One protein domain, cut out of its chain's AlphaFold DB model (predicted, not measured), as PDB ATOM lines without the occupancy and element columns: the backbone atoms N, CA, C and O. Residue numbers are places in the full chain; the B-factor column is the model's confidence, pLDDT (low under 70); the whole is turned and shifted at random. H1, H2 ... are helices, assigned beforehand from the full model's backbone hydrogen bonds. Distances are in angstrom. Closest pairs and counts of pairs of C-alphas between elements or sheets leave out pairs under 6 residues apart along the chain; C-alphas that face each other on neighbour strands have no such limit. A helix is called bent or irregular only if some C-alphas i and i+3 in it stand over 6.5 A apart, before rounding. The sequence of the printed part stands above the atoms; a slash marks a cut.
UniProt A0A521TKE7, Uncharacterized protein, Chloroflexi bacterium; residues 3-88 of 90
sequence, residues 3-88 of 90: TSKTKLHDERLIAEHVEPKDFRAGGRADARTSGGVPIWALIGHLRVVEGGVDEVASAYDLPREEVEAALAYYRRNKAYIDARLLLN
ATOM      1  N   THR A   3      50.680 -17.508  -8.363       63.25
ATOM      2  CA  THR A   3      49.619 -18.516  -8.193       63.25
ATOM      3  C   THR A   3      50.112 -19.965  -8.266       63.25
ATOM      4  O   THR A   3      49.579 -20.829  -7.574       63.25
ATOM      5  N   SER A   4      51.145 -20.253  -9.063       75.50
ATOM      6  CA  SER A   4      51.629 -21.629  -9.257       75.50
ATOM      7  C   SER A   4      52.402 -22.169  -8.052       75.50
ATOM      8  O   SER A   4      52.243 -23.335  -7.708       75.50
ATOM      9  N   LYS A   5      53.202 -21.328  -7.377       76.88
ATOM     10  CA  LYS A   5      53.963 -21.738  -6.182       76.88
ATOM     11  C   LYS A   5      53.038 -22.032  -5.004       76.88
ATOM     12  O   LYS A   5      53.194 -23.064  -4.363       76.88
ATOM     13  N   THR A   6      52.040 -21.176  -4.775       83.88
ATOM     14  CA  THR A   6      51.020 -21.404  -3.742       83.88
ATOM     15  C   THR A   6      50.223 -22.672  -4.025       83.88
ATOM     16  O   THR A   6      50.008 -23.470  -3.125       83.88
ATOM     17  N   LYS A   7      49.847 -22.918  -5.287       84.81
ATOM     18  CA  LYS A   7      49.101 -24.126  -5.653       84.81
ATOM     19  C   LYS A   7      49.890 -25.418  -5.406       84.81
ATOM     20  O   LYS A   7      49.310 -26.369  -4.894       84.81
ATOM     21  N   LEU A   8      51.183 -25.440  -5.745       89.44
ATOM     22  CA  LEU A   8      52.069 -26.583  -5.479       89.44
ATOM     23  C   LEU A   8      52.278 -26.802  -3.976       89.44
ATOM     24  O   LEU A   8      52.294 -27.937  -3.510       89.44
ATOM     25  N   HIS A   9      52.410 -25.717  -3.213       91.19
ATOM     26  CA  HIS A   9      52.526 -25.790  -1.761       91.19
ATOM     27  C   HIS A   9      51.247 -26.342  -1.114       91.19
ATOM     28  O   HIS A   9      51.328 -27.263  -0.308       91.19
ATOM     29  N   ASP A  10      50.079 -25.855  -1.536       91.81
ATOM     30  CA  ASP A  10      48.771 -26.365  -1.113       91.81
ATOM     31  C   ASP A  10      48.605 -27.856  -1.449       91.81
ATOM     32  O   ASP A  10      48.060 -28.612  -0.653       91.81
ATOM     33  N   GLU A  11      49.068 -28.294  -2.626       91.81
ATOM     34  CA  GLU A  11      49.027 -29.708  -3.034       91.81
ATOM     35  C   GLU A  11      49.865 -30.591  -2.134       91.81
ATOM     36  O   GLU A  11      49.390 -31.643  -1.714       91.81
ATOM     37  N   ARG A  12      51.080 -30.141  -1.822       94.25
ATOM     38  CA  ARG A  12      51.972 -30.838  -0.903       94.25
ATOM     39  C   ARG A  12      51.341 -30.947   0.485       94.25
ATOM     40  O   ARG A  12      51.240 -32.052   1.002       94.25
ATOM     41  N   LEU A  13      50.857 -29.833   1.039       92.94
ATOM     42  CA  LEU A  13      50.218 -29.818   2.356       92.94
ATOM     43  C   LEU A  13      49.020 -30.770   2.415       92.94
ATOM     44  O   LEU A  13      48.909 -31.563   3.341       92.94
ATOM     45  N   ILE A  14      48.143 -30.742   1.407       92.38
ATOM     46  CA  ILE A  14      47.002 -31.663   1.341       92.38
ATOM     47  C   ILE A  14      47.474 -33.119   1.260       92.38
ATOM     48  O   ILE A  14      46.907 -33.972   1.930       92.38
ATOM     49  N   ALA A  15      48.481 -33.421   0.439       91.69
ATOM     50  CA  ALA A  15      48.959 -34.789   0.261       91.69
ATOM     51  C   ALA A  15      49.620 -35.371   1.524       91.69
ATOM     52  O   ALA A  15      49.537 -36.577   1.741       91.69
ATOM     53  N   GLU A  16      50.272 -34.533   2.330       93.06
ATOM     54  CA  GLU A  16      50.980 -34.942   3.551       93.06
ATOM     55  C   GLU A  16      50.055 -35.016   4.776       93.06
ATOM     56  O   GLU A  16      50.212 -35.904   5.615       93.06
ATOM     57  N   HIS A  17      49.082 -34.105   4.867       93.31
ATOM     58  CA  HIS A  17      48.359 -33.837   6.115       93.31
ATOM     59  C   HIS A  17      46.852 -34.071   6.052       93.31
ATOM     60  O   HIS A  17      46.174 -33.910   7.063       93.31
ATOM     61  N   VAL A  18      46.295 -34.409   4.886       90.94
ATOM     62  CA  VAL A  18      44.869 -34.723   4.744       90.94
ATOM     63  C   VAL A  18      44.712 -36.169   4.325       90.94
ATOM     64  O   VAL A  18      45.139 -36.565   3.243       90.94
ATOM     65  N   GLU A  19      44.013 -36.947   5.145       84.69
ATOM     66  CA  GLU A  19      43.655 -38.311   4.805       84.69
ATOM     67  C   GLU A  19      42.400 -38.324   3.924       84.69
ATOM     68  O   GLU A  19      41.300 -37.984   4.373       84.69
ATOM     69  N   PRO A  20      42.500 -38.794   2.668       64.56
ATOM     70  CA  PRO A  20      41.330 -39.001   1.825       64.56
ATOM     71  C   PRO A  20      40.618 -40.328   2.146       64.56
ATOM     72  O   PRO A  20      39.700 -40.724   1.425       64.56
ATOM     73  N   LYS A  21      41.085 -41.067   3.165       54.66
ATOM     74  CA  LYS A  21      41.012 -42.532   3.207       54.66
ATOM     75  C   LYS A  21      39.607 -43.113   3.380       54.66
ATOM     76  O   LYS A  21      39.437 -44.285   3.071       54.66
ATOM     77  N   ASP A  22      38.595 -42.315   3.717       53.38
ATOM     78  CA  ASP A  22      37.216 -42.803   3.847       53.38
ATOM     79  C   ASP A  22      36.160 -41.960   3.117       53.38
ATOM     80  O   ASP A  22      35.102 -41.618   3.642       53.38
ATOM     81  N   PHE A  23      36.352 -41.758   1.808       58.03
ATOM     82  CA  PHE A  23      35.254 -41.336   0.921       58.03
ATOM     83  C   PHE A  23      34.040 -42.299   0.910       58.03
ATOM     84  O   PHE A  23      33.038 -41.990   0.268       58.03
ATOM     85  N   ARG A  24      34.097 -43.445   1.606       54.41
ATOM     86  CA  ARG A  24      33.024 -44.453   1.669       54.41
ATOM     87  C   ARG A  24      31.875 -44.097   2.622       54.41
ATOM     88  O   ARG A  24      30.807 -44.675   2.466       54.41
ATOM     89  N   ALA A  25      32.065 -43.156   3.555       60.94
ATOM     90  CA  ALA A  25      31.030 -42.771   4.526       60.94
ATOM     91  C   ALA A  25      30.437 -41.363   4.310       60.94
ATOM     92  O   ALA A  25      29.338 -41.099   4.789       60.94
ATOM     93  N   GLY A  26      31.110 -40.477   3.563       64.31
ATOM     94  CA  GLY A  26      30.679 -39.071   3.458       64.31
ATOM     95  C   GLY A  26      31.356 -38.200   2.391       64.31
ATOM     96  O   GLY A  26      31.083 -37.005   2.260       64.31
ATOM     97  N   GLY A  27      32.229 -38.784   1.566       85.38
ATOM     98  CA  GLY A  27      32.872 -38.063   0.468       85.38
ATOM     99  C   GLY A  27      33.775 -36.908   0.931       85.38
ATOM    100  O   GLY A  27      34.362 -36.934   2.007       85.38
ATOM    101  N   ARG A  28      33.921 -35.885   0.080       90.06
ATOM    102  CA  ARG A  28      34.806 -34.721   0.311       90.06
ATOM    103  C   ARG A  28      34.441 -33.896   1.549       90.06
ATOM    104  O   ARG A  28      35.270 -33.132   2.027       90.06
ATOM    105  N   ALA A  29      33.209 -34.019   2.036       91.50
ATOM    106  CA  ALA A  29      32.720 -33.293   3.201       91.50
ATOM    107  C   ALA A  29      33.305 -33.816   4.526       91.50
ATOM    108  O   ALA A  29      33.467 -33.039   5.464       91.50
ATOM    109  N   ASP A  30      33.658 -35.103   4.584       89.44
ATOM    110  CA  ASP A  30      34.110 -35.786   5.804       89.44
ATOM    111  C   ASP A  30      35.610 -36.126   5.785       89.44
ATOM    112  O   ASP A  30      36.078 -36.996   6.522       89.44
ATOM    113  N   ALA A  31      36.379 -35.411   4.959       91.81
ATOM    114  CA  ALA A  31      37.835 -35.477   4.977       91.81
ATOM    115  C   ALA A  31      38.396 -35.065   6.349       91.81
ATOM    116  O   ALA A  31      37.852 -34.186   7.033       91.81
ATOM    117  N   ARG A  32      39.503 -35.700   6.737       93.06
ATOM    118  CA  ARG A  32      40.158 -35.510   8.035       93.06
ATOM    119  C   ARG A  32      41.621 -35.149   7.852       93.06
ATOM    120  O   ARG A  32      42.214 -35.484   6.828       93.06
ATOM    121  N   THR A  33      42.191 -34.477   8.841       93.56
ATOM    122  CA  THR A  33      43.644 -34.348   8.929       93.56
ATOM    123  C   THR A  33      44.282 -35.696   9.283       93.56
ATOM    124  O   THR A  33      43.578 -36.619   9.702       93.56
ATOM    125  N   SER A  34      45.601 -35.817   9.140       89.75
ATOM    126  CA  SER A  34      46.366 -36.991   9.588       89.75
ATOM    127  C   SER A  34      46.223 -37.246  11.095       89.75
ATOM    128  O   SER A  34      46.184 -38.398  11.521       89.75
ATOM    129  N   GLY A  35      46.024 -36.197  11.902       87.06
ATOM    130  CA  GLY A  35      45.626 -36.302  13.312       87.06
ATOM    131  C   GLY A  35      44.182 -36.780  13.558       87.06
ATOM    132  O   GLY A  35      43.740 -36.848  14.702       87.06
ATOM    133  N   GLY A  36      43.409 -37.100  12.513       90.50
ATOM    134  CA  GLY A  36      42.043 -37.627  12.614       90.50
ATOM    135  C   GLY A  36      40.954 -36.571  12.842       90.50
ATOM    136  O   GLY A  36      39.775 -36.923  13.003       90.50
ATOM    137  N   VAL A  37      41.303 -35.282  12.823       93.44
ATOM    138  CA  VAL A  37      40.353 -34.187  13.061       93.44
ATOM    139  C   VAL A  37      39.564 -33.876  11.781       93.44
ATOM    140  O   VAL A  37      40.163 -33.710  10.719       93.44
ATOM    141  N   PRO A  38      38.220 -33.777  11.829       93.75
ATOM    142  CA  PRO A  38      37.430 -33.407  10.659       93.75
ATOM    143  C   PRO A  38      37.769 -32.006  10.145       93.75
ATOM    144  O   PRO A  38      37.727 -31.033  10.899       93.75
ATOM    145  N   ILE A  39      38.003 -31.877   8.836       94.81
ATOM    146  CA  ILE A  39      38.338 -30.585   8.219       94.81
ATOM    147  C   ILE A  39      37.211 -29.572   8.415       94.81
ATOM    148  O   ILE A  39      37.477 -28.413   8.722       94.81
ATOM    149  N   TRP A  40      35.946 -29.987   8.291       94.81
ATOM    150  CA  TRP A  40      34.819 -29.077   8.509       94.81
ATOM    151  C   TRP A  40      34.814 -28.493   9.929       94.81
ATOM    152  O   TRP A  40      34.455 -27.333  10.085       94.81
ATOM    153  N   ALA A  41      35.263 -29.238  10.947       94.81
ATOM    154  CA  ALA A  41      35.313 -28.741  12.321       94.81
ATOM    155  C   ALA A  41      36.382 -27.649  12.475       94.81
ATOM    156  O   ALA A  41      36.092 -26.590  13.026       94.81
ATOM    157  N   LEU A  42      37.572 -27.858  11.894       95.88
ATOM    158  CA  LEU A  42      38.641 -26.853  11.871       95.88
ATOM    159  C   LEU A  42      38.200 -25.573  11.151       95.88
ATOM    160  O   LEU A  42      38.417 -24.471  11.648       95.88
ATOM    161  N   ILE A  43      37.533 -25.705  10.000       96.00
ATOM    162  CA  ILE A  43      37.011 -24.554   9.249       96.00
ATOM    163  C   ILE A  43      35.892 -23.843  10.013       96.00
ATOM    164  O   ILE A  43      35.823 -22.618   9.974       96.00
ATOM    165  N   GLY A  44      35.021 -24.585  10.699       94.56
ATOM    166  CA  GLY A  44      33.993 -24.011  11.564       94.56
ATOM    167  C   GLY A  44      34.611 -23.178  12.684       94.56
ATOM    168  O   GLY A  44      34.238 -22.021  12.854       94.56
ATOM    169  N   HIS A  45      35.619 -23.722  13.369       94.00
ATOM    170  CA  HIS A  45      36.337 -23.021  14.432       94.00
ATOM    171  C   HIS A  45      37.019 -21.750  13.898       94.00
ATOM    172  O   HIS A  45      36.781 -20.666  14.423       94.00
ATOM    173  N   LEU A  46      37.761 -21.852  12.787       93.31
ATOM    174  CA  LEU A  46      38.442 -20.725  12.129       93.31
ATOM    175  C   LEU A  46      37.509 -19.576  11.708       93.31
ATOM    176  O   LEU A  46      37.983 -18.470  11.481       93.31
ATOM    177  N   ARG A  47      36.201 -19.820  11.550       89.94
ATOM    178  CA  ARG A  47      35.218 -18.765  11.240       89.94
ATOM    179  C   ARG A  47      34.764 -17.982  12.463       89.94
ATOM    180  O   ARG A  47      34.221 -16.895  12.292       89.94
ATOM    181  N   VAL A  48      34.909 -18.559  13.653       87.75
ATOM    182  CA  VAL A  48      34.383 -18.003  14.905       87.75
ATOM    183  C   VAL A  48      35.494 -17.360  15.731       87.75
ATOM    184  O   VAL A  48      35.235 -16.366  16.402       87.75
ATOM    185  N   VAL A  49      36.721 -17.887  15.672       85.19
ATOM    186  CA  VAL A  49      37.864 -17.308  16.398       85.19
ATOM    187  C   VAL A  49      38.606 -16.255  15.587       85.19
ATOM    188  O   VAL A  49      38.781 -16.383  14.375       85.19
ATOM    189  N   GLU A  50      39.092 -15.227  16.280       77.00
ATOM    190  CA  GLU A  50      39.876 -14.144  15.681       77.00
ATOM    191  C   GLU A  50      41.374 -14.484  15.542       77.00
ATOM    192  O   GLU A  50      42.049 -13.880  14.709       77.00
ATOM    193  N   GLY A  51      41.919 -15.456  16.291       73.12
ATOM    194  CA  GLY A  51      43.363 -15.754  16.310       73.12
ATOM    195  C   GLY A  51      43.864 -16.715  15.229       73.12
ATOM    196  O   GLY A  51      45.046 -17.069  15.209       73.12
ATOM    197  N   GLY A  52      43.016 -17.085  14.268       89.06
ATOM    198  CA  GLY A  52      43.446 -17.715  13.019       89.06
ATOM    199  C   GLY A  52      44.116 -19.088  13.187       89.06
ATOM    200  O   GLY A  52      43.708 -19.908  14.002       89.06
ATOM    201  N   VAL A  53      45.114 -19.376  12.345       93.56
ATOM    202  CA  VAL A  53      45.692 -20.726  12.181       93.56
ATOM    203  C   VAL A  53      46.406 -21.225  13.437       93.56
ATOM    204  O   VAL A  53      46.207 -22.375  13.815       93.56
ATOM    205  N   ASP A  54      47.230 -20.389  14.073       94.19
ATOM    206  CA  ASP A  54      48.049 -20.809  15.217       94.19
ATOM    207  C   ASP A  54      47.196 -21.091  16.462       94.19
ATOM    208  O   ASP A  54      47.445 -22.059  17.179       94.19
ATOM    209  N   GLU A  55      46.148 -20.293  16.688       93.75
ATOM    210  CA  GLU A  55      45.209 -20.514  17.790       93.75
ATOM    211  C   GLU A  55      44.433 -21.822  17.598       93.75
ATOM    212  O   GLU A  55      44.359 -22.641  18.513       93.75
ATOM    213  N   VAL A  56      43.918 -22.068  16.390       95.19
ATOM    214  CA  VAL A  56      43.203 -23.315  16.086       95.19
ATOM    215  C   VAL A  56      44.134 -24.525  16.159       95.19
ATOM    216  O   VAL A  56      43.739 -25.554  16.698       95.19
ATOM    217  N   ALA A  57      45.377 -24.410  15.688       95.19
ATOM    218  CA  ALA A  57      46.374 -25.471  15.829       95.19
ATOM    219  C   ALA A  57      46.596 -25.826  17.306       95.19
ATOM    220  O   ALA A  57      46.521 -26.996  17.677       95.19
ATOM    221  N   SER A  58      46.755 -24.815  18.165       94.81
ATOM    222  CA  SER A  58      46.882 -25.020  19.608       94.81
ATOM    223  C   SER A  58      45.619 -25.611  20.244       94.81
ATOM    224  O   SER A  58      45.733 -26.442  21.141       94.81
ATOM    225  N   ALA A  59      44.425 -25.193  19.819       94.69
ATOM    226  CA  ALA A  59      43.162 -25.648  20.400       94.69
ATOM    227  C   ALA A  59      42.856 -27.125  20.098       94.69
ATOM    228  O   ALA A  59      42.208 -27.794  20.902       94.69
ATOM    229  N   TYR A  60      43.313 -27.625  18.948       93.88
ATOM    230  CA  TYR A  60      43.140 -29.020  18.530       93.88
ATOM    231  C   TYR A  60      44.378 -29.895  18.774       93.88
ATOM    232  O   TYR A  60      44.344 -31.065  18.404       93.88
ATOM    233  N   ASP A  61      45.437 -29.351  19.385       95.75
ATOM    234  CA  ASP A  61      46.735 -30.023  19.566       95.75
ATOM    235  C   ASP A  61      47.291 -30.590  18.243       95.75
ATOM    236  O   ASP A  61      47.741 -31.731  18.149       95.75
ATOM    237  N   LEU A  62      47.201 -29.785  17.178       95.38
ATOM    238  CA  LEU A  62      47.651 -30.142  15.835       95.38
ATOM    239  C   LEU A  62      48.898 -29.351  15.431       95.38
ATOM    240  O   LEU A  62      49.045 -28.180  15.795       95.38
ATOM    241  N   PRO A  63      49.762 -29.921  14.574       96.31
ATOM    242  CA  PRO A  63      50.754 -29.138  13.857       96.31
ATOM    243  C   PRO A  63      50.082 -28.025  13.043       96.31
ATOM    244  O   PRO A  63      49.067 -28.246  12.378       96.31
ATOM    245  N   ARG A  64      50.701 -26.840  13.014       95.94
ATOM    246  CA  ARG A  64      50.245 -25.701  12.196       95.94
ATOM    247  C   ARG A  64      49.981 -26.101  10.740       95.94
ATOM    248  O   ARG A  64      48.972 -25.701  10.162       95.94
ATOM    249  N   GLU A  65      50.863 -26.919  10.166       95.75
ATOM    250  CA  GLU A  65      50.747 -27.380   8.780       95.75
ATOM    251  C   GLU A  65      49.478 -28.209   8.520       95.75
ATOM    252  O   GLU A  65      48.934 -28.131   7.420       95.75
ATOM    253  N   GLU A  66      48.945 -28.940   9.510       96.00
ATOM    254  CA  GLU A  66      47.679 -29.672   9.350       96.00
ATOM    255  C   GLU A  66      46.492 -28.712   9.214       96.00
ATOM    256  O   GLU A  66      45.588 -28.927   8.400       96.00
ATOM    257  N   VAL A  67      46.511 -27.602   9.954       96.44
ATOM    258  CA  VAL A  67      45.481 -26.558   9.857       96.44
ATOM    259  C   VAL A  67      45.607 -25.792   8.534       96.44
ATOM    260  O   VAL A  67      44.604 -25.490   7.880       96.44
ATOM    261  N   GLU A  68      46.830 -25.529   8.071       96.19
ATOM    262  CA  GLU A  68      47.077 -24.937   6.750       96.19
ATOM    263  C   GLU A  68      46.630 -25.871   5.611       96.19
ATOM    264  O   GLU A  68      46.011 -25.420   4.639       96.19
ATOM    265  N   ALA A  69      46.854 -27.180   5.754       96.00
ATOM    266  CA  ALA A  69      46.363 -28.193   4.830       96.00
ATOM    267  C   ALA A  69      44.830 -28.262   4.813       96.00
ATOM    268  O   ALA A  69      44.232 -28.327   3.736       96.00
ATOM    269  N   ALA A  70      44.177 -28.163   5.974       95.81
ATOM    270  CA  ALA A  70      42.722 -28.079   6.075       95.81
ATOM    271  C   ALA A  70      42.172 -26.848   5.329       95.81
ATOM    272  O   ALA A  70      41.210 -26.960   4.563       95.81
ATOM    273  N   LEU A  71      42.819 -25.685   5.463       95.94
ATOM    274  CA  LEU A  71      42.483 -24.473   4.706       95.94
ATOM    275  C   LEU A  71      42.674 -24.652   3.195       95.94
ATOM    276  O   LEU A  71      41.812 -24.247   2.408       95.94
ATOM    277  N   ALA A  72      43.781 -25.260   2.770       95.50
ATOM    278  CA  ALA A  72      44.042 -25.566   1.365       95.50
ATOM    279  C   ALA A  72      42.996 -26.531   0.786       95.50
ATOM    280  O   ALA A  72      42.464 -26.304  -0.308       95.50
ATOM    281  N   TYR A  73      42.639 -27.569   1.542       94.94
ATOM    282  CA  TYR A  73      41.599 -28.521   1.170       94.94
ATOM    283  C   TYR A  73      40.232 -27.843   1.063       94.94
ATOM    284  O   TYR A  73      39.507 -28.062   0.089       94.94
ATOM    285  N   TYR A  74      39.900 -26.972   2.017       95.50
ATOM    286  CA  TYR A  74      38.666 -26.196   2.013       95.50
ATOM    287  C   TYR A  74      38.565 -25.289   0.787       95.50
ATOM    288  O   TYR A  74      37.537 -25.303   0.115       95.50
ATOM    289  N   ARG A  75      39.632 -24.572   0.407       94.88
ATOM    290  CA  ARG A  75      39.629 -23.748  -0.818       94.88
ATOM    291  C   ARG A  75      39.271 -24.557  -2.070       94.88
ATOM    292  O   ARG A  75      38.572 -24.048  -2.943       94.88
ATOM    293  N   ARG A  76      39.714 -25.816  -2.155       93.81
ATOM    294  CA  ARG A  76      39.438 -26.716  -3.291       93.81
ATOM    295  C   ARG A  76      38.063 -27.375  -3.238       93.81
ATOM    296  O   ARG A  76      37.503 -27.688  -4.284       93.81
ATOM    297  N   ASN A  77      37.526 -27.592  -2.041       94.00
ATOM    298  CA  ASN A  77      36.303 -28.363  -1.809       94.00
ATOM    299  C   ASN A  77      35.207 -27.536  -1.122       94.00
ATOM    300  O   ASN A  77      34.326 -28.100  -0.472       94.00
ATOM    301  N   LYS A  78      35.254 -26.207  -1.282       95.25
ATOM    302  CA  LYS A  78      34.455 -25.230  -0.533       95.25
ATOM    303  C   LYS A  78      32.979 -25.608  -0.446       95.25
ATOM    304  O   LYS A  78      32.437 -25.667   0.648       95.25
ATOM    305  N   ALA A  79      32.365 -25.945  -1.580       95.31
ATOM    306  CA  ALA A  79      30.948 -26.297  -1.652       95.31
ATOM    307  C   ALA A  79      30.564 -27.501  -0.769       95.31
ATOM    308  O   ALA A  79      29.513 -27.484  -0.139       95.31
ATOM    309  N   TYR A  80      31.415 -28.529  -0.689       93.50
ATOM    310  CA  TYR A  80      31.142 -29.728   0.112       93.50
ATOM    311  C   TYR A  80      31.264 -29.448   1.611       93.50
ATOM    312  O   TYR A  80      30.428 -29.881   2.398       93.50
ATOM    313  N   ILE A  81      32.301 -28.702   1.995       93.69
ATOM    314  CA  ILE A  81      32.552 -28.352   3.394       93.69
ATOM    315  C   ILE A  81      31.516 -27.338   3.896       93.69
ATOM    316  O   ILE A  81      31.024 -27.481   5.009       93.69
ATOM    317  N   ASP A  82      31.127 -26.361   3.072       95.31
ATOM    318  CA  ASP A  82      30.056 -25.414   3.402       95.31
ATOM    319  C   ASP A  82      28.722 -26.120   3.636       95.31
ATOM    320  O   ASP A  82      28.046 -25.825   4.617       95.31
ATOM    321  N   ALA A  83      28.364 -27.078   2.774       93.88
ATOM    322  CA  ALA A  83      27.153 -27.871   2.956       93.88
ATOM    323  C   ALA A  83      27.193 -28.661   4.274       93.88
ATOM    324  O   ALA A  83      26.200 -28.707   4.997       93.88
ATOM    325  N   ARG A  84      28.349 -29.239   4.630       93.19
ATOM    326  CA  ARG A  84      28.515 -29.964   5.899       93.19
ATOM    327  C   ARG A  84      28.396 -29.056   7.116       93.19
ATOM    328  O   ARG A  84      27.798 -29.468   8.105       93.19
ATOM    329  N   LEU A  85      28.966 -27.855   7.034       93.88
ATOM    330  CA  LEU A  85      28.876 -26.837   8.077       93.88
ATOM    331  C   LEU A  85      27.433 -26.381   8.284       93.88
ATOM    332  O   LEU A  85      27.000 -26.329   9.426       93.88
ATOM    333  N   LEU A  86      26.690 -26.136   7.200       93.88
ATOM    334  CA  LEU A  86      25.276 -25.763   7.265       93.88
ATOM    335  C   LEU A  86      24.430 -26.830   7.977       93.88
ATOM    336  O   LEU A  86      23.576 -26.493   8.784       93.88
ATOM    337  N   LEU A  87      24.702 -28.114   7.721       90.50
ATOM    338  CA  LEU A  87      24.019 -29.233   8.386       90.50
ATOM    339  C   LEU A  87      24.355 -29.376   9.883       90.50
ATOM    340  O   LEU A  87      23.665 -30.107  10.581       90.50
ATOM    341  N   ASN A  88      25.435 -28.753  10.364       84.69
ATOM    342  CA  ASN A  88      25.901 -28.843  11.755       84.69
ATOM    343  C   ASN A  88      25.675 -27.548  12.554       84.69
ATOM    344  O   ASN A  88      26.121 -27.469  13.696       84.69
TER     345      ASN A  88
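Overview. This is residues 3 to 88 of the 90 residues of an uncharacterized protein of Chloroflexi bacterium (UniProt A0A521TKE7). The first arm of a bent helix, H5a, makes the middle, and the second arm, H5b, turns off to one side: H1 crosses H5a, H3 packs on both arms, H4 on the start of H5a and small H2 on H5b. The printed part has 86 residues with five named helices, H1 to H5 in that order along the chain, and no named strand; its class is all helix, with 60 of the 86 residues in the named helices, and it is compact, with a radius of gyration of the C-alphas of 12.1 A and spans of 29 by 28 by 23 A.

Arrangement. H5, residues 64 to 86, one helix by its hydrogen bonds, is bent, C-alphas 76 and 79 being 8.7 A apart, into H5a, 64 to 76, and H5b, 79 to 86. H1, residues 3 to 17, touches H5a at a steep tilt of 63 degrees, closest C-alphas Leu 13 and Ala 69, 4.9 A. H2, residues 27 to 30, touches H5b, closest C-alphas Ala 29 and Ile 81, 4.9 A. H3, residues 39 to 48, touches H5a about perpendicular at 83 degrees, closest C-alphas Ile 39 and Ala 70, 5.5 A. H4, residues 52 to 59, touches residues 64 to 68 of H5a, closest C-alphas Ala 57 and Arg 64, 5.3 A. O i to N i+4 pairs are within hydrogen-bond range throughout H1, H4, H5a and H5b, 5 of 6 in H3; H2 is too short.

Along the chain. H1, 21.0 A long, begins at C-alpha 3 (49.619, -18.516, -8.193); H5b ends at C-alpha 86 (25.276, -25.763, 7.265).

Size, cuts and confidence. The printed part has no cut and no long link; pLDDT is under 70 at residue 3 and residues 20 to 26.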